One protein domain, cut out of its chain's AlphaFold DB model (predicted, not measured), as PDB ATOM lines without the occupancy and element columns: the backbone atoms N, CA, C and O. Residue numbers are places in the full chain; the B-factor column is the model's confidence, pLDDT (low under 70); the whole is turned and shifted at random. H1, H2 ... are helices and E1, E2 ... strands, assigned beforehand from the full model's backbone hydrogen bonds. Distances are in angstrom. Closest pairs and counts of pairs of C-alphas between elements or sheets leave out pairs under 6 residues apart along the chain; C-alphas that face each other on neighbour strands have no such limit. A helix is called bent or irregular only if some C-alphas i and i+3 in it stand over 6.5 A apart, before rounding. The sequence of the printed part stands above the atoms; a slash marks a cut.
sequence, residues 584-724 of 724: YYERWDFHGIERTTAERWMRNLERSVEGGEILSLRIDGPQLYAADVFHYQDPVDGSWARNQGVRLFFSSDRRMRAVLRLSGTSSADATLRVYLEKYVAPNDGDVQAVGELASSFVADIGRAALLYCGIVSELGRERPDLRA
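What this domain is: This is residues 584 to 724 of the 724 residues of the protein "Phosphoglucomutase" of Cyanidioschyzon merolae (strain 10D) (UniProt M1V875). A twisted sheet of five antiparallel strands has two long helices, H1 and H4, over one face, making two layers; H1 runs roughly with the strands and the kinked H4 crosses them. From the long link between E2 and E3, residues 634 to 639 stick out free. The printed part has 141 residues with five named helices and five named strands, in the order E1 H1 H2 E2 E3 E4 E5 H3 H4 H5, and the sheet's order is E1 E5 E4 E3 E2. The class is mixed, helices and strands; the whole is compact, with a radius of gyration of the C-alphas of 15.7 A and spans of 45 by 37 by 31 A.

How they stand to each other: E1, residues 584 to 594, is an edge strand and the antiparallel neighbour of E5, residues 669 to 680, with N 588 and O 674 2.8 A apart, within hydrogen-bond range. H1, residues 595 to 610, is on the sheet at a height of 8.5 A; its closest C-alphas to E5 are those of Arg 595 and Ala 670, 4.9 A apart. On the local plane it stands at 29 degrees to E4, residues 656 to 663, only just along the strands. H2, residues 613 to 616, only grazes the sheet. E2, residues 626 to 629, E3, residues 646 to 649, E4 and E5 form a meander, each strand the antiparallel neighbour of the one before. Across its three hairpins, N 628 and O 647 are 3.0 A apart, N 648 and O 658 2.8 A, and N 659 and O 675 2.8 A, within hydrogen-bond range. H3, residues 685 to 688, only grazes the sheet. H4, residues 692 to 708, is on the sheet at a height of 8.0 A and runs across the strands, at 64 degrees to E4 on the local plane; its closest C-alphas to E5 are those of Val 698 and Leu 676, 6.0 A apart. H1 and H4 are apart. H5, residues 711 to 715, only grazes the sheet and touches H1 at its residues 597 to 601 alone, the closest C-alphas being those of Glu 714 and Trp 601, 7.4 A apart. Every O i to N i+4 pair is within hydrogen-bond range in H1 and H5, and 9 of 13 are in H4; H2 and H3 are too short for such a pair.

Where its parts are: E1 begins at C-alpha 584, (20.441, 117.868, 83.579), and is 30.5 A long; H1 is 22.4 A, E4 22.9 A and E5 36.2 A. H4, 24.5 A long, has a kink of 36 degrees near residue 699 and is irregular, with C-alphas 697 and 700 7.1 A apart; H3 is irregular too, with C-alphas 685 and 688 7.3 A apart. H5 ends at C-alpha 715, (25.275, 132.176, 105.330).

The domain as a whole: The C-alphas farthest apart are those of Ser 667 and Asn 683, 48.3 A. The printed part has no cut, and the link from E2 to E3, 16 residues, is long. Residues 722 to 723 form a short antiparallel pairing with residues 588 to 589 of E1. The mean pLDDT of the printed part is 91.8; residues 664 to 668 are under 70.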
ATOM      1  N   TYR A 584      19.655 118.193  82.392       96.88
ATOM      2  CA  TYR A 584      20.441 117.868  83.579       96.88
ATOM      3  C   TYR A 584      19.899 118.666  84.752       96.88
ATOM      4  O   TYR A 584      19.712 119.876  84.628       96.88
ATOM      5  N   TYR A 585      19.630 117.981  85.855       95.31
ATOM      6  CA  TYR A 585      18.921 118.540  86.990       95.31
ATOM      7  C   TYR A 585      19.496 117.999  88.292       95.31
ATOM      8  O   TYR A 585      19.797 116.809  88.377       95.31
ATOM      9  N   GLU A 586      19.643 118.870  89.284       93.94
ATOM     10  CA  GLU A 586      20.079 118.501  90.629       93.94
ATOM     11  C   GLU A 586      19.503 119.489  91.651       93.94
ATOM     12  O   GLU A 586      19.353 120.680  91.352       93.94
ATOM     13  N   ARG A 587      19.194 119.022  92.862       93.69
ATOM     14  CA  ARG A 587      18.779 119.882  93.976       93.69
ATOM     15  C   ARG A 587      19.798 119.837  95.108       93.69
ATOM     16  O   ARG A 587      20.188 118.773  95.572       93.69
ATOM     17  N   TRP A 588      20.200 121.008  95.578       94.38
ATOM     18  CA  TRP A 588      21.097 121.211  96.710       94.38
ATOM     19  C   TRP A 588      20.306 121.732  97.901       94.38
ATOM     20  O   TRP A 588      19.761 122.837  97.842       94.38
ATOM     21  N   ASP A 589      20.270 120.963  98.983       92.50
ATOM     22  CA  ASP A 589      19.598 121.357 100.216       92.50
ATOM     23  C   ASP A 589      20.638 121.748 101.281       92.50
ATOM     24  O   ASP A 589      21.604 121.030 101.541       92.50
ATOM     25  N   PHE A 590      20.441 122.921 101.885       93.44
ATOM     26  CA  PHE A 590      21.237 123.462 102.986       93.44
ATOM     27  C   PHE A 590      20.344 123.548 104.227       93.44
ATOM     28  O   PHE A 590      19.463 124.409 104.314       93.44
ATOM     29  N   HIS A 591      20.549 122.635 105.166       90.56
ATOM     30  CA  HIS A 591      19.754 122.450 106.374       90.56
ATOM     31  C   HIS A 591      20.302 123.249 107.559       90.56
ATOM     32  O   HIS A 591      21.464 123.653 107.590       90.56
ATOM     33  N   GLY A 592      19.465 123.458 108.580       87.69
ATOM     34  CA  GLY A 592      19.891 124.051 109.853       87.69
ATOM     35  C   GLY A 592      20.346 125.506 109.733       87.69
ATOM     36  O   GLY A 592      21.293 125.918 110.403       87.69
ATOM     37  N   ILE A 593      19.743 126.280 108.827       90.81
ATOM     38  CA  ILE A 593      19.961 127.727 108.769       90.81
ATOM     39  C   ILE A 593      18.962 128.373 109.724       90.81
ATOM     40  O   ILE A 593      17.761 128.132 109.618       90.81
ATOM     41  N   GLU A 594      19.446 129.209 110.640       90.56
ATOM     42  CA  GLU A 594      18.580 129.939 111.565       90.56
ATOM     43  C   GLU A 594      17.554 130.773 110.777       90.56
ATOM     44  O   GLU A 594      17.903 131.516 109.851       90.56
ATOM     45  N   ARG A 595      16.268 130.606 111.107       86.81
ATOM     46  CA  ARG A 595      15.152 131.091 110.284       86.81
ATOM     47  C   ARG A 595      15.192 132.597 110.028       86.81
ATOM     48  O   ARG A 595      14.998 133.011 108.888       86.81
ATOM     49  N   THR A 596      15.445 133.425 111.041       89.88
ATOM     50  CA  THR A 596      15.439 134.887 110.868       89.88
ATOM     51  C   THR A 596      16.597 135.358 109.989       89.88
ATOM     52  O   THR A 596      16.417 136.261 109.165       89.88
ATOM     53  N   THR A 597      17.756 134.704 110.087       92.62
ATOM     54  CA  THR A 597      18.915 134.905 109.214       92.62
ATOM     55  C   THR A 597      18.596 134.502 107.783       92.62
ATOM     56  O   THR A 597      18.813 135.310 106.882       92.62
ATOM     57  N   ALA A 598      18.020 133.315 107.574       92.88
ATOM     58  CA  ALA A 598      17.611 132.842 106.254       92.88
ATOM     59  C   ALA A 598      16.613 133.808 105.597       92.88
ATOM     60  O   ALA A 598      16.822 134.267 104.476       92.88
ATOM     61  N   GLU A 599      15.549 134.176 106.312       92.94
ATOM     62  CA  GLU A 599      14.520 135.090 105.818       92.94
ATOM     63  C   GLU A 599      15.078 136.489 105.522       92.94
ATOM     64  O   GLU A 599      14.694 137.115 104.534       92.94
ATOM     65  N   ARG A 600      15.993 137.000 106.358       95.19
ATOM     66  CA  ARG A 600      16.682 138.272 106.099       95.19
ATOM     67  C   ARG A 600      17.549 138.187 104.846       95.19
ATOM     68  O   ARG A 600      17.485 139.102 104.032       95.19
ATOM     69  N   TRP A 601      18.318 137.113 104.695       96.75
ATOM     70  CA  TRP A 601      19.152 136.874 103.520       96.75
ATOM     71  C   TRP A 601      18.311 136.806 102.237       96.75
ATOM     72  O   TRP A 601      18.588 137.540 101.295       96.75
ATOM     73  N   MET A 602      17.212 136.041 102.224       96.88
ATOM     74  CA  MET A 602      16.341 135.959 101.043       96.88
ATOM     75  C   MET A 602      15.717 137.317 100.701       96.88
ATOM     76  O   MET A 602      15.717 137.705  99.540       96.88
ATOM     77  N   ARG A 603      15.274 138.105 101.694       96.38
ATOM     78  CA  ARG A 603      14.791 139.481 101.449       96.38
ATOM     79  C   ARG A 603      15.871 140.408 100.884       96.38
ATOM     80  O   ARG A 603      15.549 141.353 100.168       96.38
ATOM     81  N   ASN A 604      17.140 140.216 101.243       97.00
ATOM     82  CA  ASN A 604      18.243 140.975 100.651       97.00
ATOM     83  C   ASN A 604      18.460 140.555  99.196       97.00
ATOM     84  O   ASN A 604      18.566 141.420  98.329       97.00
ATOM     85  N   LEU A 605      18.458 139.247  98.936       97.44
ATOM     86  CA  LEU A 605      18.607 138.688  97.599       97.44
ATOM     87  C   LEU A 605      17.483 139.146  96.661       97.44
ATOM     88  O   LEU A 605      17.765 139.630  95.569       97.44
ATOM     89  N   GLU A 606      16.225 139.064  97.102       97.81
ATOM     90  CA  GLU A 606      15.056 139.556  96.358       97.81
ATOM     91  C   GLU A 606      15.225 141.032  95.972       97.81
ATOM     92  O   GLU A 606      15.089 141.378  94.800       97.81
ATOM     93  N   ARG A 607      15.628 141.888  96.922       97.38
ATOM     94  CA  ARG A 607      15.886 143.313  96.654       97.38
ATOM     95  C   ARG A 607      17.025 143.536  95.658       97.38
ATOM     96  O   ARG A 607      16.910 144.411  94.807       97.38
ATOM     97  N   SER A 608      18.100 142.755  95.747       97.31
ATOM     98  CA  SER A 608      19.237 142.845  94.820       97.31
ATOM     99  C   SER A 608      18.846 142.447  93.391       97.31
ATOM    100  O   SER A 608      19.284 143.071  92.420       97.31
ATOM    101  N   VAL A 609      17.977 141.441  93.254       97.56
ATOM    102  CA  VAL A 609      17.413 141.002  91.970       97.56
ATOM    103  C   VAL A 609      16.470 142.057  91.396       97.56
ATOM    104  O   VAL A 609      16.648 142.468  90.251       97.56
ATOM    105  N   GLU A 610      15.506 142.543  92.181       96.50
ATOM    106  CA  GLU A 610      14.546 143.572  91.753       96.50
ATOM    107  C   GLU A 610      15.229 144.907  91.412       96.50
ATOM    108  O   GLU A 610      14.822 145.590  90.472       96.50
ATOM    109  N   GLY A 611      16.292 145.264  92.141       96.19
ATOM    110  CA  GLY A 611      17.113 146.450  91.888       96.19
ATOM    111  C   GLY A 611      18.104 146.303  90.728       96.19
ATOM    112  O   GLY A 611      18.710 147.292  90.317       96.19
ATOM    113  N   GLY A 612      18.290 145.092  90.191       95.56
ATOM    114  CA  GLY A 612      19.241 144.800  89.114       95.56
ATOM    115  C   GLY A 612      20.716 144.801  89.539       95.56
ATOM    116  O   GLY A 612      21.596 144.631  88.694       95.56
ATOM    117  N   GLU A 613      21.006 144.953  90.832       95.88
ATOM    118  CA  GLU A 613      22.366 144.975  91.385       95.88
ATOM    119  C   GLU A 613      23.096 143.656  91.109       95.88
ATOM    120  O   GLU A 613      24.261 143.661  90.705       95.88
ATOM    121  N   ILE A 614      22.387 142.530  91.227       95.88
ATOM    122  CA  ILE A 614      22.944 141.188  91.014       95.88
ATOM    123  C   ILE A 614      23.530 140.999  89.602       95.88
ATOM    124  O   ILE A 614      24.517 140.287  89.432       95.88
ATOM    125  N   LEU A 615      22.986 141.685  88.585       95.19
ATOM    126  CA  LEU A 615      23.459 141.621  87.192       95.19
ATOM    127  C   LEU A 615      24.770 142.399  86.975       95.19
ATOM    128  O   LEU A 615      25.494 142.177  85.999       95.19
ATOM    129  N   SER A 616      25.089 143.327  87.879       94.31
ATOM    130  CA  SER A 616      26.335 144.099  87.831       94.31
ATOM    131  C   SER A 616      27.532 143.332  88.399       94.31
ATOM    132  O   SER A 616      28.676 143.661  88.077       94.31
ATOM    133  N   LEU A 617      27.279 142.280  89.187       93.75
ATOM    134  CA  LEU A 617      28.324 141.458  89.783       93.75
ATOM    135  C   LEU A 617      29.138 140.733  88.705       93.75
ATOM    136  O   LEU A 617      28.639 140.338  87.644       93.75
ATOM    137  N   ARG A 618      30.430 140.569  88.983       92.19
ATOM    138  CA  ARG A 618      31.362 139.791  88.166       92.19
ATOM    139  C   ARG A 618      31.934 138.695  89.042       92.19
ATOM    140  O   ARG A 618      32.527 138.984  90.078       92.19
ATOM    141  N   ILE A 619      31.724 137.460  88.617       91.56
ATOM    142  CA  ILE A 619      32.234 136.264  89.281       91.56
ATOM    143  C   ILE A 619      33.095 135.468  88.304       91.56
ATOM    144  O   ILE A 619      33.018 135.683  87.092       91.56
ATOM    145  N   ASP A 620      33.863 134.524  88.836       87.25
ATOM    146  CA  ASP A 620      34.459 133.462  88.032       87.25
ATOM    147  C   ASP A 620      33.395 132.398  87.693       87.25
ATOM    148  O   ASP A 620      32.600 132.017  88.554       87.25
ATOM    149  N   GLY A 621      33.356 131.944  86.437       89.50
ATOM    150  CA  GLY A 621      32.344 131.011  85.918       89.50
ATOM    151  C   GLY A 621      31.219 131.643  85.070       89.50
ATOM    152  O   GLY A 621      31.369 132.756  84.545       89.50
ATOM    153  N   PRO A 622      30.095 130.918  84.867       92.62
ATOM    154  CA  PRO A 622      28.985 131.364  84.025       92.62
ATOM    155  C   PRO A 622      28.412 132.715  84.461       92.62
ATOM    156  O   PRO A 622      28.049 132.905  85.621       92.62
ATOM    157  N   GLN A 623      28.295 133.646  83.513       94.94
ATOM    158  CA  GLN A 623      27.746 134.975  83.780       94.94
ATOM    159  C   GLN A 623      26.216 134.959  83.759       94.94
ATOM    160  O   GLN A 623      25.593 134.264  82.954       94.94
ATOM    161  N   LEU A 624      25.611 135.762  84.630       96.19
ATOM    162  CA  LEU A 624      24.165 135.914  84.710       96.19
ATOM    163  C   LEU A 624      23.632 136.691  83.494       96.19
ATOM    164  O   LEU A 624      24.038 137.824  83.240       96.19
ATOM    165  N   TYR A 625      22.706 136.087  82.754       96.62
ATOM    166  CA  TYR A 625      21.986 136.732  81.655       96.62
ATOM    167  C   TYR A 625      20.775 137.520  82.167       96.62
ATOM    168  O   TYR A 625      20.529 138.644  81.736       96.62
ATOM    169  N   ALA A 626      20.008 136.926  83.083       97.56
ATOM    170  CA  ALA A 626      18.839 137.544  83.694       97.56
ATOM    171  C   ALA A 626      18.572 136.946  85.079       97.56
ATOM    172  O   ALA A 626      18.972 135.819  85.362       97.56
ATOM    173  N   ALA A 627      17.836 137.671  85.916       98.12
ATOM    174  CA  ALA A 627      17.274 137.142  87.149       98.12
ATOM    175  C   ALA A 627      15.904 137.760  87.416       98.12
ATOM    176  O   ALA A 627      15.633 138.879  86.982       98.12
ATOM    177  N   ASP A 628      15.049 137.024  88.117       97.94
ATOM    178  CA  ASP A 628      13.778 137.542  88.612       97.94
ATOM    179  C   ASP A 628      13.389 136.926  89.962       97.94
ATOM    180  O   ASP A 628      13.923 135.899  90.396       97.94
ATOM    181  N   VAL A 629      12.459 137.596  90.640       98.25
ATOM    182  CA  VAL A 629      11.702 137.029  91.755       98.25
ATOM    183  C   VAL A 629      10.419 136.451  91.165       98.25
ATOM    184  O   VAL A 629       9.658 137.143  90.488       98.25
ATOM    185  N   PHE A 630      10.173 135.161  91.379       97.94
ATOM    186  CA  PHE A 630       9.007 134.497  90.815       97.94
ATOM    187  C   PHE A 630       7.734 134.937  91.545       97.94
ATOM    188  O   PHE A 630       7.578 134.748  92.758       97.94
ATOM    189  N   HIS A 631       6.793 135.477  90.776       97.00
ATOM    190  CA  HIS A 631       5.430 135.755  91.201       97.00
ATOM    191  C   HIS A 631       4.471 135.015  90.273       97.00
ATOM    192  O   HIS A 631       4.724 134.877  89.078       97.00
ATOM    193  N   TYR A 632       3.346 134.578  90.820       97.19
ATOM    194  CA  TYR A 632       2.310 133.876  90.083       97.19
ATOM    195  C   TYR A 632       0.972 134.562  90.318       97.19
ATOM    196  O   TYR A 632       0.572 134.776  91.466       97.19
ATOM    197  N   GLN A 633       0.295 134.900  89.224       97.19
ATOM    198  CA  GLN A 633      -1.112 135.261  89.247       97.19
ATOM    199  C   GLN A 633      -1.910 134.057  88.769       97.19
ATOM    200  O   GLN A 633      -1.724 133.602  87.639       97.19
ATOM    201  N   ASP A 634      -2.781 133.541  89.626       96.12
ATOM    202  CA  ASP A 634      -3.608 132.395  89.287       96.12
ATOM    203  C   ASP A 634      -4.600 132.773  88.171       96.12
ATOM    204  O   ASP A 634      -5.346 133.747  88.313       96.12
ATOM    205  N   PRO A 635      -4.620 132.049  87.036       96.81
ATOM    206  CA  PRO A 635      -5.458 132.407  85.897       96.81
ATOM    207  C   PRO A 635      -6.944 132.083  86.113       96.81
ATOM    208  O   PRO A 635      -7.762 132.444  85.267       96.81
ATOM    209  N   VAL A 636      -7.297 131.383  87.194       95.94
ATOM    210  CA  VAL A 636      -8.661 130.945  87.504       95.94
ATOM    211  C   VAL A 636      -9.331 131.912  88.470       95.94
ATOM    212  O   VAL A 636     -10.427 132.393  88.184       95.94
ATOM    213  N   ASP A 637      -8.682 132.217  89.596       93.12
ATOM    214  CA  ASP A 637      -9.254 133.081  90.640       93.12
ATOM    215  C   ASP A 637      -8.638 134.493  90.707       93.12
ATOM    216  O   ASP A 637      -9.154 135.364  91.409       93.12
ATOM    217  N   GLY A 638      -7.571 134.755  89.944       94.62
ATOM    218  CA  GLY A 638      -6.894 136.051  89.875       94.62
ATOM    219  C   GLY A 638      -6.024 136.389  91.089       94.62
ATOM    220  O   GLY A 638      -5.467 137.493  91.137       94.62
ATOM    221  N   SER A 639      -5.907 135.480  92.064       91.69
ATOM    222  CA  SER A 639      -5.105 135.665  93.272       91.69
ATOM    223  C   SER A 639      -3.608 135.706  92.966       91.69
ATOM    224  O   SER A 639      -3.136 135.200  91.948       91.69
ATOM    225  N   TRP A 640      -2.845 136.347  93.854       94.19
ATOM    226  CA  TRP A 640      -1.401 136.510  93.704       94.19
ATOM    227  C   TRP A 640      -0.640 135.714  94.759       94.19
ATOM    228  O   TRP A 640      -0.809 135.948  95.955       94.19
ATOM    229  N   ALA A 641       0.286 134.873  94.306       93.06
ATOM    230  CA  ALA A 641       1.361 134.317  95.113       93.06
ATOM    231  C   ALA A 641       2.663 135.047  94.758       93.06
ATOM    232  O   ALA A 641       3.195 134.902  93.656       93.06
ATOM    233  N   ARG A 642       3.165 135.879  95.674       94.06
ATOM    234  CA  ARG A 642       4.378 136.687  95.465       94.06
ATOM    235  C   ARG A 642       5.586 136.063  96.161       94.06
ATOM    236  O   ARG A 642       5.401 135.313  97.115       94.06
ATOM    237  N   ASN A 643       6.791 136.385  95.688       93.81
ATOM    238  CA  ASN A 643       8.056 136.036  96.343       93.81
ATOM    239  C   ASN A 643       8.196 134.516  96.532       93.81
ATOM    240  O   ASN A 643       8.476 134.011  97.614       93.81
ATOM    241  N   GLN A 644       7.907 133.758  95.473       94.81
ATOM    242  CA  GLN A 644       7.838 132.294  95.524       94.81
ATOM    243  C   GLN A 644       9.193 131.610  95.262       94.81
ATOM    244  O   GLN A 644       9.282 130.376  95.281       94.81
ATOM    245  N   GLY A 645      10.244 132.402  95.051       96.12
ATOM    246  CA  GLY A 645      11.624 131.972  94.840       96.12
ATOM    247  C   GLY A 645      12.369 132.918  93.905       96.12
ATOM    248  O   GLY A 645      11.750 133.583  93.077       96.12
ATOM    249  N   VAL A 646      13.692 132.958  94.018       98.38
ATOM    250  CA  VAL A 646      14.566 133.707  93.104       98.38
ATOM    251  C   VAL A 646      15.009 132.787  91.974       98.38
ATOM    252  O   VAL A 646      15.352 131.631  92.223       98.38
ATOM    253  N   ARG A 647      15.015 133.280  90.735       98.31
ATOM    254  CA  ARG A 647      15.495 132.541  89.562       98.31
ATOM    255  C   ARG A 647      16.652 133.281  88.918       98.31
ATOM    256  O   ARG A 647      16.558 134.472  88.642       98.31
ATOM    257  N   LEU A 648      17.719 132.546  88.648       98.38
ATOM    258  CA  LEU A 648      18.907 132.993  87.939       98.38
ATOM    259  C   LEU A 648      18.966 132.283  86.591       98.38
ATOM    260  O   LEU A 648      18.862 131.059  86.536       98.38
ATOM    261  N   PHE A 649      19.171 133.033  85.516       97.81
ATOM    262  CA  PHE A 649      19.294 132.516  84.158       97.81
ATOM    263  C   PHE A 649      20.670 132.869  83.604       97.81
ATOM    264  O   PHE A 649      21.033 134.040  83.544       97.81
ATOM    265  N   PHE A 650      21.420 131.864  83.167       96.56
ATOM    266  CA  PHE A 650      22.791 131.995  82.656       96.56
ATOM    267  C   PHE A 650      22.858 131.944  81.123       96.56
ATOM    268  O   PHE A 650      23.927 132.061  80.531       96.56
ATOM    269  N   SER A 651      21.710 131.780  80.462       93.62
ATOM    270  CA  SER A 651      21.577 131.756  79.008       93.62
ATOM    271  C   SER A 651      20.341 132.536  78.556       93.62
ATOM    272  O   SER A 651      19.350 132.649  79.285       93.62
ATOM    273  N   SER A 652      20.381 133.070  77.332       91.75
ATOM    274  CA  SER A 652      19.288 133.873  76.766       91.75
ATOM    275  C   SER A 652      18.009 133.081  76.509       91.75
ATOM    276  O   SER A 652      16.909 133.620  76.622       91.75
ATOM    277  N   ASP A 653      18.143 131.789  76.218       89.12
ATOM    278  CA  ASP A 653      17.033 130.849  76.064       89.12
ATOM    279  C   ASP A 653      16.471 130.342  77.404       89.12
ATOM    280  O   ASP A 653      15.507 129.577  77.409       89.12
ATOM    281  N   ARG A 654      17.052 130.784  78.534       90.31
ATOM    282  CA  ARG A 654      16.679 130.424  79.911       90.31
ATOM    283  C   ARG A 654      16.812 128.936  80.245       90.31
ATOM    284  O   ARG A 654      16.292 128.497  81.269       90.31
ATOM    285  N   ARG A 655      17.521 128.162  79.418       90.81
ATOM    286  CA  ARG A 655      17.693 126.713  79.598       90.81
ATOM    287  C   ARG A 655      18.914 126.316  80.435       90.81
ATOM    288  O   ARG A 655      19.172 125.130  80.621       90.81
ATOM    289  N   MET A 656      19.646 127.298  80.951       95.62
ATOM    290  CA  MET A 656      20.676 127.143  81.973       95.62
ATOM    291  C   MET A 656      20.285 128.022  83.162       95.62
ATOM    292  O   MET A 656      20.321 129.251  83.051       95.62
ATOM    293  N   ARG A 657      19.845 127.423  84.275       96.56
ATOM    294  CA  ARG A 657      19.247 128.175  85.390       96.56
ATOM    295  C   ARG A 657      19.562 127.614  86.773       96.56
ATOM    296  O   ARG A 657      19.791 126.419  86.932       96.56
ATOM    297  N   ALA A 658      19.497 128.497  87.767       98.06
ATOM    298  CA  ALA A 658      19.407 128.148  89.179       98.06
ATOM    299  C   ALA A 658      18.141 128.758  89.790       98.06
ATOM    300  O   ALA A 658      17.778 129.890  89.477       98.06
ATOM    301  N   VAL A 659      17.475 128.032  90.679       98.12
ATOM    302  CA  VAL A 659      16.320 128.517  91.442       98.12
ATOM    303  C   VAL A 659      16.645 128.419  92.923       98.12
ATOM    304  O   VAL A 659      17.127 127.385  93.367       98.12
ATOM    305  N   LEU A 660      16.363 129.462  93.699       97.88
ATOM    306  CA  LEU A 660      16.594 129.497  95.139       97.88
ATOM    307  C   LEU A 660      15.270 129.647  95.878       97.88
ATOM    308  O   LEU A 660      14.485 130.557  95.597       97.88
ATOM    309  N   ARG A 661      15.022 128.762  96.845       95.50
ATOM    310  CA  ARG A 661      13.827 128.809  97.693       95.50
ATOM    311  C   ARG A 661      14.161 128.524  99.140       95.50
ATOM    312  O   ARG A 661      14.905 127.600  99.447       95.50
ATOM    313  N   LEU A 662      13.523 129.270 100.034       91.06
ATOM    314  CA  LEU A 662      13.468 128.902 101.440       91.06
ATOM    315  C   LEU A 662      12.277 127.985 101.694       91.06
ATOM    316  O   LEU A 662      11.160 128.228 101.240       91.06
ATOM    317  N   SER A 663      12.538 126.933 102.452       81.06
ATOM    318  CA  SER A 663      11.553 125.999 102.984       81.06
ATOM    319  C   SER A 663      11.774 125.853 104.491       81.06
ATOM    320  O   SER A 663      12.848 126.167 104.993       81.06
ATOM    321  N   GLY A 664      10.775 125.404 105.245       62.28
ATOM    322  CA  GLY A 664      10.954 125.142 106.674       62.28
ATOM    323  C   GLY A 664       9.702 124.550 107.300       62.28
ATOM    324  O   GLY A 664       8.629 125.146 107.218       62.28
ATOM    325  N   THR A 665       9.851 123.374 107.906       48.56
ATOM    326  CA  THR A 665       8.789 122.602 108.572       48.56
ATOM    327  C   THR A 665       8.768 122.801 110.090       48.56
ATOM    328  O   THR A 665       7.746 122.517 110.706       48.56
ATOM    329  N   SER A 666       9.845 123.319 110.695       52.00
ATOM    330  CA  SER A 666       9.949 123.598 112.135       52.00
ATOM    331  C   SER A 666       9.948 125.103 112.425       52.00
ATOM    332  O   SER A 666      10.216 125.922 111.548       52.00
ATOM    333  N   SER A 667       9.649 125.501 113.663       54.28
ATOM    334  CA  SER A 667       9.629 126.916 114.064       54.28
ATOM    335  C   SER A 667      11.016 127.562 114.187       54.28
ATOM    336  O   SER A 667      11.086 128.787 114.181       54.28
ATOM    337  N   ALA A 668      12.097 126.778 114.288       60.44
ATOM    338  CA  ALA A 668      13.450 127.280 114.565       60.44
ATOM    339  C   ALA A 668      14.357 127.334 113.321       60.44
ATOM    340  O   ALA A 668      15.083 128.311 113.138       60.44
ATOM    341  N   ASP A 669      14.248 126.343 112.430       77.56
ATOM    342  CA  ASP A 669      15.195 126.169 111.327       77.56
ATOM    343  C   ASP A 669      14.533 126.356 109.959       77.56
ATOM    344  O   ASP A 669      13.361 126.026 109.736       77.56
ATOM    345  N   ALA A 670      15.314 126.879 109.019       85.94
ATOM    346  CA  ALA A 670      15.000 126.948 107.604       85.94
ATOM    347  C   ALA A 670      15.957 126.051 106.806       85.94
ATOM    348  O   ALA A 670      17.108 125.821 107.176       85.94
ATOM    349  N   THR A 671      15.460 125.548 105.682       90.81
ATOM    350  CA  THR A 671      16.241 124.857 104.658       90.81
ATOM    351  C   THR A 671      16.231 125.696 103.389       90.81
ATOM    352  O   THR A 671      15.163 125.938 102.812       90.81
ATOM    353  N   LEU A 672      17.410 126.121 102.943       94.88
ATOM    354  CA  LEU A 672      17.600 126.715 101.623       94.88
ATOM    355  C   LEU A 672      17.737 125.590 100.598       94.88
ATOM    356  O   LEU A 672      18.584 124.718 100.747       94.88
ATOM    357  N   ARG A 673      16.907 125.626  99.559       95.44
ATOM    358  CA  ARG A 673      16.955 124.708  98.421       95.44
ATOM    359  C   ARG A 673      17.422 125.464  97.189       95.44
ATOM    360  O   ARG A 673      16.830 126.491  96.844       95.44
ATOM    361  N   VAL A 674      18.460 124.954  96.536       97.38
ATOM    362  CA  VAL A 674      18.994 125.472  95.275       97.38
ATOM    363  C   VAL A 674      18.804 124.410  94.199       97.38
ATOM    364  O   VAL A 674      19.367 123.327  94.283       97.38
ATOM    365  N   TYR A 675      17.989 124.705  93.195       97.56
ATOM    366  CA  TYR A 675      17.670 123.791  92.101       97.56
ATOM    367  C   TYR A 675      18.453 124.211  90.868       97.56
ATOM    368  O   TYR A 675      18.380 125.372  90.467       97.56
ATOM    369  N   LEU A 676      19.205 123.291  90.281       97.44
ATOM    370  CA  LEU A 676      20.128 123.559  89.188       97.44
ATOM    371  C   LEU A 676      19.651 122.832  87.940       97.44
ATOM    372  O   LEU A 676      19.303 121.657  88.009       97.44
ATOM    373  N   GLU A 677      19.650 123.519  86.802       97.19
ATOM    374  CA  GLU A 677      19.216 122.931  85.541       97.19
ATOM    375  C   GLU A 677      20.072 123.384  84.357       97.19
ATOM    376  O   GLU A 677      20.343 124.578  84.191       97.19
ATOM    377  N   LYS A 678      20.421 122.431  83.485       96.38
ATOM    378  CA  LYS A 678      21.031 122.686  82.176       96.38
ATOM    379  C   LYS A 678      20.431 121.787  81.097       96.38
ATOM    380  O   LYS A 678      20.565 120.567  81.153       96.38
ATOM    381  N   TYR A 679      19.822 122.389  80.081       96.50
ATOM    382  CA  TYR A 679      19.381 121.672  78.887       96.50
ATOM    383  C   TYR A 679      20.540 121.372  77.936       96.50
ATOM    384  O   TYR A 679      21.391 122.225  77.679       96.50
ATOM    385  N   VAL A 680      20.496 120.184  77.345       95.31
ATOM    386  CA  VAL A 680      21.373 119.709  76.280       95.31
ATOM    387  C   VAL A 680      20.500 119.174  75.143       95.31
ATOM    388  O   VAL A 680      19.547 118.425  75.365       95.31
ATOM    389  N   ALA A 681      20.785 119.603  73.914       94.56
ATOM    390  CA  ALA A 681      19.964 119.289  72.747       94.56
ATOM    391  C   ALA A 681      20.110 117.816  72.298       94.56
ATOM    392  O   ALA A 681      21.142 117.205  72.559       94.56
ATOM    393  N   PRO A 682      19.135 117.251  71.553       94.62
ATOM    394  CA  PRO A 682      19.184 115.867  71.059       94.62
ATOM    395  C   PRO A 682      20.460 115.474  70.303       94.62
ATOM    396  O   PRO A 682      20.921 114.344  70.406       94.62
ATOM    397  N   ASN A 683      21.007 116.404  69.514       91.25
ATOM    398  CA  ASN A 683      22.152 116.155  68.634       91.25
ATOM    399  C   ASN A 683      23.498 116.446  69.312       91.25
ATOM    400  O   ASN A 683      24.538 116.398  68.656       91.25
ATOM    401  N   ASP A 684      23.475 116.815  70.587       92.00
ATOM    402  CA  ASP A 684      24.673 117.069  71.366       92.00
ATOM    403  C   ASP A 684      25.261 115.738  71.861       92.00
ATOM    404  O   ASP A 684      24.526 114.847  72.299       92.00
ATOM    405  N   GLY A 685      26.588 115.592  71.791       87.31
ATOM    406  CA  GLY A 685      27.283 114.376  72.225       87.31
ATOM    407  C   GLY A 685      27.088 114.073  73.712       87.31
ATOM    408  O   GLY A 685      27.145 112.912  74.118       87.31
ATOM    409  N   ASP A 686      26.772 115.097  74.504       90.50
ATOM    410  CA  ASP A 686      26.608 114.994  75.948       90.50
ATOM    411  C   ASP A 686      25.194 114.583  76.379       90.50
ATOM    412  O   ASP A 686      24.952 114.380  77.566       90.50
ATOM    413  N   VAL A 687      24.228 114.419  75.466       92.44
ATOM    414  CA  VAL A 687      22.816 114.176  75.833       92.44
ATOM    415  C   VAL A 687      22.601 112.872  76.627       92.44
ATOM    416  O   VAL A 687      21.686 112.774  77.445       92.44
ATOM    417  N   GLN A 688      23.474 111.877  76.438       93.12
ATOM    418  CA  GLN A 688      23.379 110.550  77.064       93.12
ATOM    419  C   GLN A 688      24.287 110.356  78.294       93.12
ATOM    420  O   GLN A 688      24.296 109.261  78.864       93.12
ATOM    421  N   ALA A 689      25.052 111.372  78.709       89.19
ATOM    422  CA  ALA A 689      26.054 111.243  79.771       89.19
ATOM    423  C   ALA A 689      25.437 110.999  81.165       89.19
ATOM    424  O   ALA A 689      24.523 111.689  81.592       89.19
ATOM    425  N   VAL A 690      25.922 110.010  81.916       84.44
ATOM    426  CA  VAL A 690      25.364 109.601  83.227       84.44
ATOM    427  C   VAL A 690      26.425 109.646  84.335       84.44
ATOM    428  O   VAL A 690      27.595 109.907  84.063       84.44
ATOM    429  N   GLY A 691      26.028 109.400  85.588       77.81
ATOM    430  CA  GLY A 691      26.944 109.343  86.735       77.81
ATOM    431  C   GLY A 691      27.567 110.700  87.085       77.81
ATOM    432  O   GLY A 691      26.931 111.738  86.921       77.81
ATOM    433  N   GLU A 692      28.820 110.707  87.544       75.31
ATOM    434  CA  GLU A 692      29.535 111.935  87.947       75.31
ATOM    435  C   GLU A 692      29.623 112.978  86.824       75.31
ATOM    436  O   GLU A 692      29.538 114.183  87.075       75.31
ATOM    437  N   LEU A 693      29.716 112.519  85.572       79.00
ATOM    438  CA  LEU A 693      29.704 113.395  84.406       79.00
ATOM    439  C   LEU A 693      28.377 114.162  84.304       79.00
ATOM    440  O   LEU A 693      28.396 115.353  84.008       79.00
ATOM    441  N   ALA A 694      27.242 113.535  84.639       80.56
ATOM    442  CA  ALA A 694      25.937 114.199  84.651       80.56
ATOM    443  C   ALA A 694      25.893 115.370  85.651       80.56
ATOM    444  O   ALA A 694      25.476 116.474  85.297       80.56
ATOM    445  N   SER A 695      26.382 115.157  86.877       81.62
ATOM    446  CA  SER A 695      26.472 116.215  87.894       81.62
ATOM    447  C   SER A 695      27.421 117.346  87.490       81.62
ATOM    448  O   SER A 695      27.202 118.503  87.858       81.62
ATOM    449  N   SER A 696      28.465 117.051  86.711       86.38
ATOM    450  CA  SER A 696      29.410 118.079  86.260       86.38
ATOM    451  C   SER A 696      28.749 119.161  85.393       86.38
ATOM    452  O   SER A 696      29.143 120.323  85.474       86.38
ATOM    453  N   PHE A 697      27.680 118.831  84.653       88.88
ATOM    454  CA  PHE A 697      26.985 119.783  83.775       88.88
ATOM    455  C   PHE A 697      26.260 120.906  84.520       88.88
ATOM    456  O   PHE A 697      26.031 121.965  83.932       88.88
ATOM    457  N   VAL A 698      25.907 120.696  85.790       92.12
ATOM    458  CA  VAL A 698      25.220 121.691  86.631       92.12
ATOM    459  C   VAL A 698      26.106 122.243  87.751       92.12
ATOM    460  O   VAL A 698      25.767 123.257  88.357       92.12
ATOM    461  N   ALA A 699      27.279 121.652  87.994       90.94
ATOM    462  CA  ALA A 699      28.179 122.061  89.072       90.94
ATOM    463  C   ALA A 699      28.676 123.514  88.941       90.94
ATOM    464  O   ALA A 699      28.738 124.233  89.940       90.94
ATOM    465  N   ASP A 700      28.989 123.971  87.722       90.56
ATOM    466  CA  ASP A 700      29.383 125.367  87.468       90.56
ATOM    467  C   ASP A 700      28.250 126.353  87.768       90.56
ATOM    468  O   ASP A 700      28.491 127.438  88.296       90.56
ATOM    469  N   ILE A 701      27.008 125.956  87.485       93.94
ATOM    470  CA  ILE A 701      25.806 126.743  87.783       93.94
ATOM    471  C   ILE A 701      25.640 126.866  89.296       93.94
ATOM    472  O   ILE A 701      25.397 127.958  89.805       93.94
ATOM    473  N   GLY A 702      25.810 125.758  90.019       94.00
ATOM    474  CA  GLY A 702      25.740 125.742  91.475       94.00
ATOM    475  C   GLY A 702      26.797 126.638  92.114       94.00
ATOM    476  O   GLY A 702      26.459 127.483  92.940       94.00
ATOM    477  N   ARG A 703      28.060 126.537  91.677       93.69
ATOM    478  CA  ARG A 703      29.136 127.438  92.131       93.69
ATOM    479  C   ARG A 703      28.824 128.903  91.836       93.69
ATOM    480  O   ARG A 703      28.973 129.742  92.722       93.69
ATOM    481  N   ALA A 704      28.341 129.209  90.634       94.69
ATOM    482  CA  ALA A 704      27.936 130.563  90.277       94.69
ATOM    483  C   ALA A 704      26.796 131.077  91.172       94.69
ATOM    484  O   ALA A 704      26.859 132.206  91.656       94.69
ATOM    485  N   ALA A 705      25.786 130.249  91.454       95.81
ATOM    486  CA  ALA A 705      24.677 130.603  92.336       95.81
ATOM    487  C   ALA A 705      25.143 130.890  93.774       95.81
ATOM    488  O   ALA A 705      24.681 131.864  94.371       95.81
ATOM    489  N   LEU A 706      26.089 130.104  94.309       95.38
ATOM    490  CA  LEU A 706      26.692 130.347  95.627       95.38
ATOM    491  C   LEU A 706      27.359 131.726  95.717       95.38
ATOM    492  O   LEU A 706      27.211 132.406  96.735       95.38
ATOM    493  N   LEU A 707      28.062 132.136  94.656       94.62
ATOM    494  CA  LEU A 707      28.760 133.420  94.582       94.62
ATOM    495  C   LEU A 707      27.793 134.592  94.374       94.62
ATOM    496  O   LEU A 707      27.808 135.534  95.161       94.62
ATOM    497  N   TYR A 708      26.924 134.525  93.359       96.31
ATOM    498  CA  TYR A 708      25.968 135.598  93.055       96.31
ATOM    499  C   TYR A 708      25.007 135.877  94.213       96.31
ATOM    500  O   TYR A 708      24.643 137.028  94.435       96.31
ATOM    501  N   CYS A 709      24.595 134.839  94.946       96.25
ATOM    502  CA  CYS A 709      23.620 134.978  96.025       96.25
ATOM    503  C   CYS A 709      24.257 135.164  97.408       96.25
ATOM    504  O   CYS A 709      23.541 135.116  98.406       96.25
ATOM    505  N   GLY A 710      25.585 135.299  97.495       94.75
ATOM    506  CA  GLY A 710      26.278 135.488  98.770       94.75
ATOM    507  C   GLY A 710      26.082 134.339  99.764       94.75
ATOM    508  O   GLY A 710      26.172 134.557 100.967       94.75
ATOM    509  N   ILE A 711      25.804 133.111  99.306       95.31
ATOM    510  CA  ILE A 711      25.515 131.974 100.204       95.31
ATOM    511  C   ILE A 711      26.743 131.658 101.072       95.31
ATOM    512  O   ILE A 711      26.621 131.414 102.271       95.31
ATOM    513  N   VAL A 712      27.941 131.742 100.495       92.81
ATOM    514  CA  VAL A 712      29.189 131.539 101.242       92.81
ATOM    515  C   VAL A 712      29.440 132.699 102.205       92.81
ATOM    516  O   VAL A 712      29.647 132.480 103.394       92.81
ATOM    517  N   SER A 713      29.393 133.938 101.713       92.31
ATOM    518  CA  SER A 713      29.774 135.127 102.484       92.31
ATOM    519  C   SER A 713      28.768 135.525 103.565       92.31
ATOM    520  O   SER A 713      29.173 136.074 104.585       92.31
ATOM    521  N   GLU A 714      27.472 135.280 103.355       93.56
ATOM    522  CA  GLU A 714      26.401 135.711 104.264       93.56
ATOM    523  C   GLU A 714      25.829 134.574 105.115       93.56
ATOM    524  O   GLU A 714      25.418 134.821 106.249       93.56
ATOM    525  N   LEU A 715      25.799 133.339 104.599       93.94
ATOM    526  CA  LEU A 715      25.275 132.176 105.330       93.94
ATOM    527  C   LEU A 715      26.376 131.225 105.821       93.94
ATOM    528  O   LEU A 715      26.077 130.299 106.576       93.94
ATOM    529  N   GLY A 716      27.634 131.427 105.409       93.38
ATOM    530  CA  GLY A 716      28.756 130.570 105.798       93.38
ATOM    531  C   GLY A 716      28.662 129.150 105.237       93.38
ATOM    532  O   GLY A 716      29.205 128.222 105.833       93.38
ATOM    533  N   ARG A 717      27.926 128.946 104.134       92.88
ATOM    534  CA  ARG A 717      27.692 127.620 103.545       92.88
ATOM    535  C   ARG A 717      28.440 127.462 102.225       92.88
ATOM    536  O   ARG A 717      28.085 128.076 101.227       92.88
ATOM    537  N   GLU A 718      29.459 126.608 102.220       91.38
ATOM    538  CA  GLU A 718      30.287 126.332 101.031       91.38
ATOM    539  C   GLU A 718      29.805 125.133 100.209       91.38
ATOM    540  O   GLU A 718      30.073 125.045  99.013       91.38
ATOM    541  N   ARG A 719      29.091 124.198 100.843       92.38
ATOM    542  CA  ARG A 719      28.605 122.960 100.228       92.38
ATOM    543  C   ARG A 719      27.216 122.604 100.760       92.38
ATOM    544  O   ARG A 719      26.935 122.945 101.912       92.38
ATOM    545  N   PRO A 720      26.364 121.955  99.948       93.00
ATOM    546  CA  PRO A 720      25.074 121.476 100.419       93.00
ATOM    547  C   PRO A 720      25.238 120.351 101.438       93.00
ATOM    548  O   PRO A 720      26.227 119.615 101.407       93.00
ATOM    549  N   ASP A 721      24.244 120.216 102.310       90.81
ATOM    550  CA  ASP A 721      24.131 119.097 103.243       90.81
ATOM    551  C   ASP A 721      23.602 117.845 102.518       90.81
ATOM    552  O   ASP A 721      24.032 116.735 102.819       90.81
ATOM    553  N   LEU A 722      22.739 118.035 101.508       87.75
ATOM    554  CA  LEU A 722      22.199 116.974 100.650       87.75
ATOM    555  C   LEU A 722      22.198 117.387  99.169       87.75
ATOM    556  O   LEU A 722      21.869 118.524  98.821       87.75
ATOM    557  N   ARG A 723      22.532 116.432  98.292       87.94
ATOM    558  CA  ARG A 723      22.408 116.533  96.828       87.94
ATOM    559  C   ARG A 723      21.395 115.488  96.362       87.94
ATOM    560  O   ARG A 723      21.631 114.301  96.575       87.94
ATOM    561  N   ALA A 724      20.286 115.933  95.783       80.06
ATOM    562  CA  ALA A 724      19.165 115.094  95.357       80.06
ATOM    563  C   ALA A 724      18.967 115.111  93.839       80.06
ATOM    564  O   ALA A 724      19.139 116.199  93.231       80.06
TER     565      ALA A 724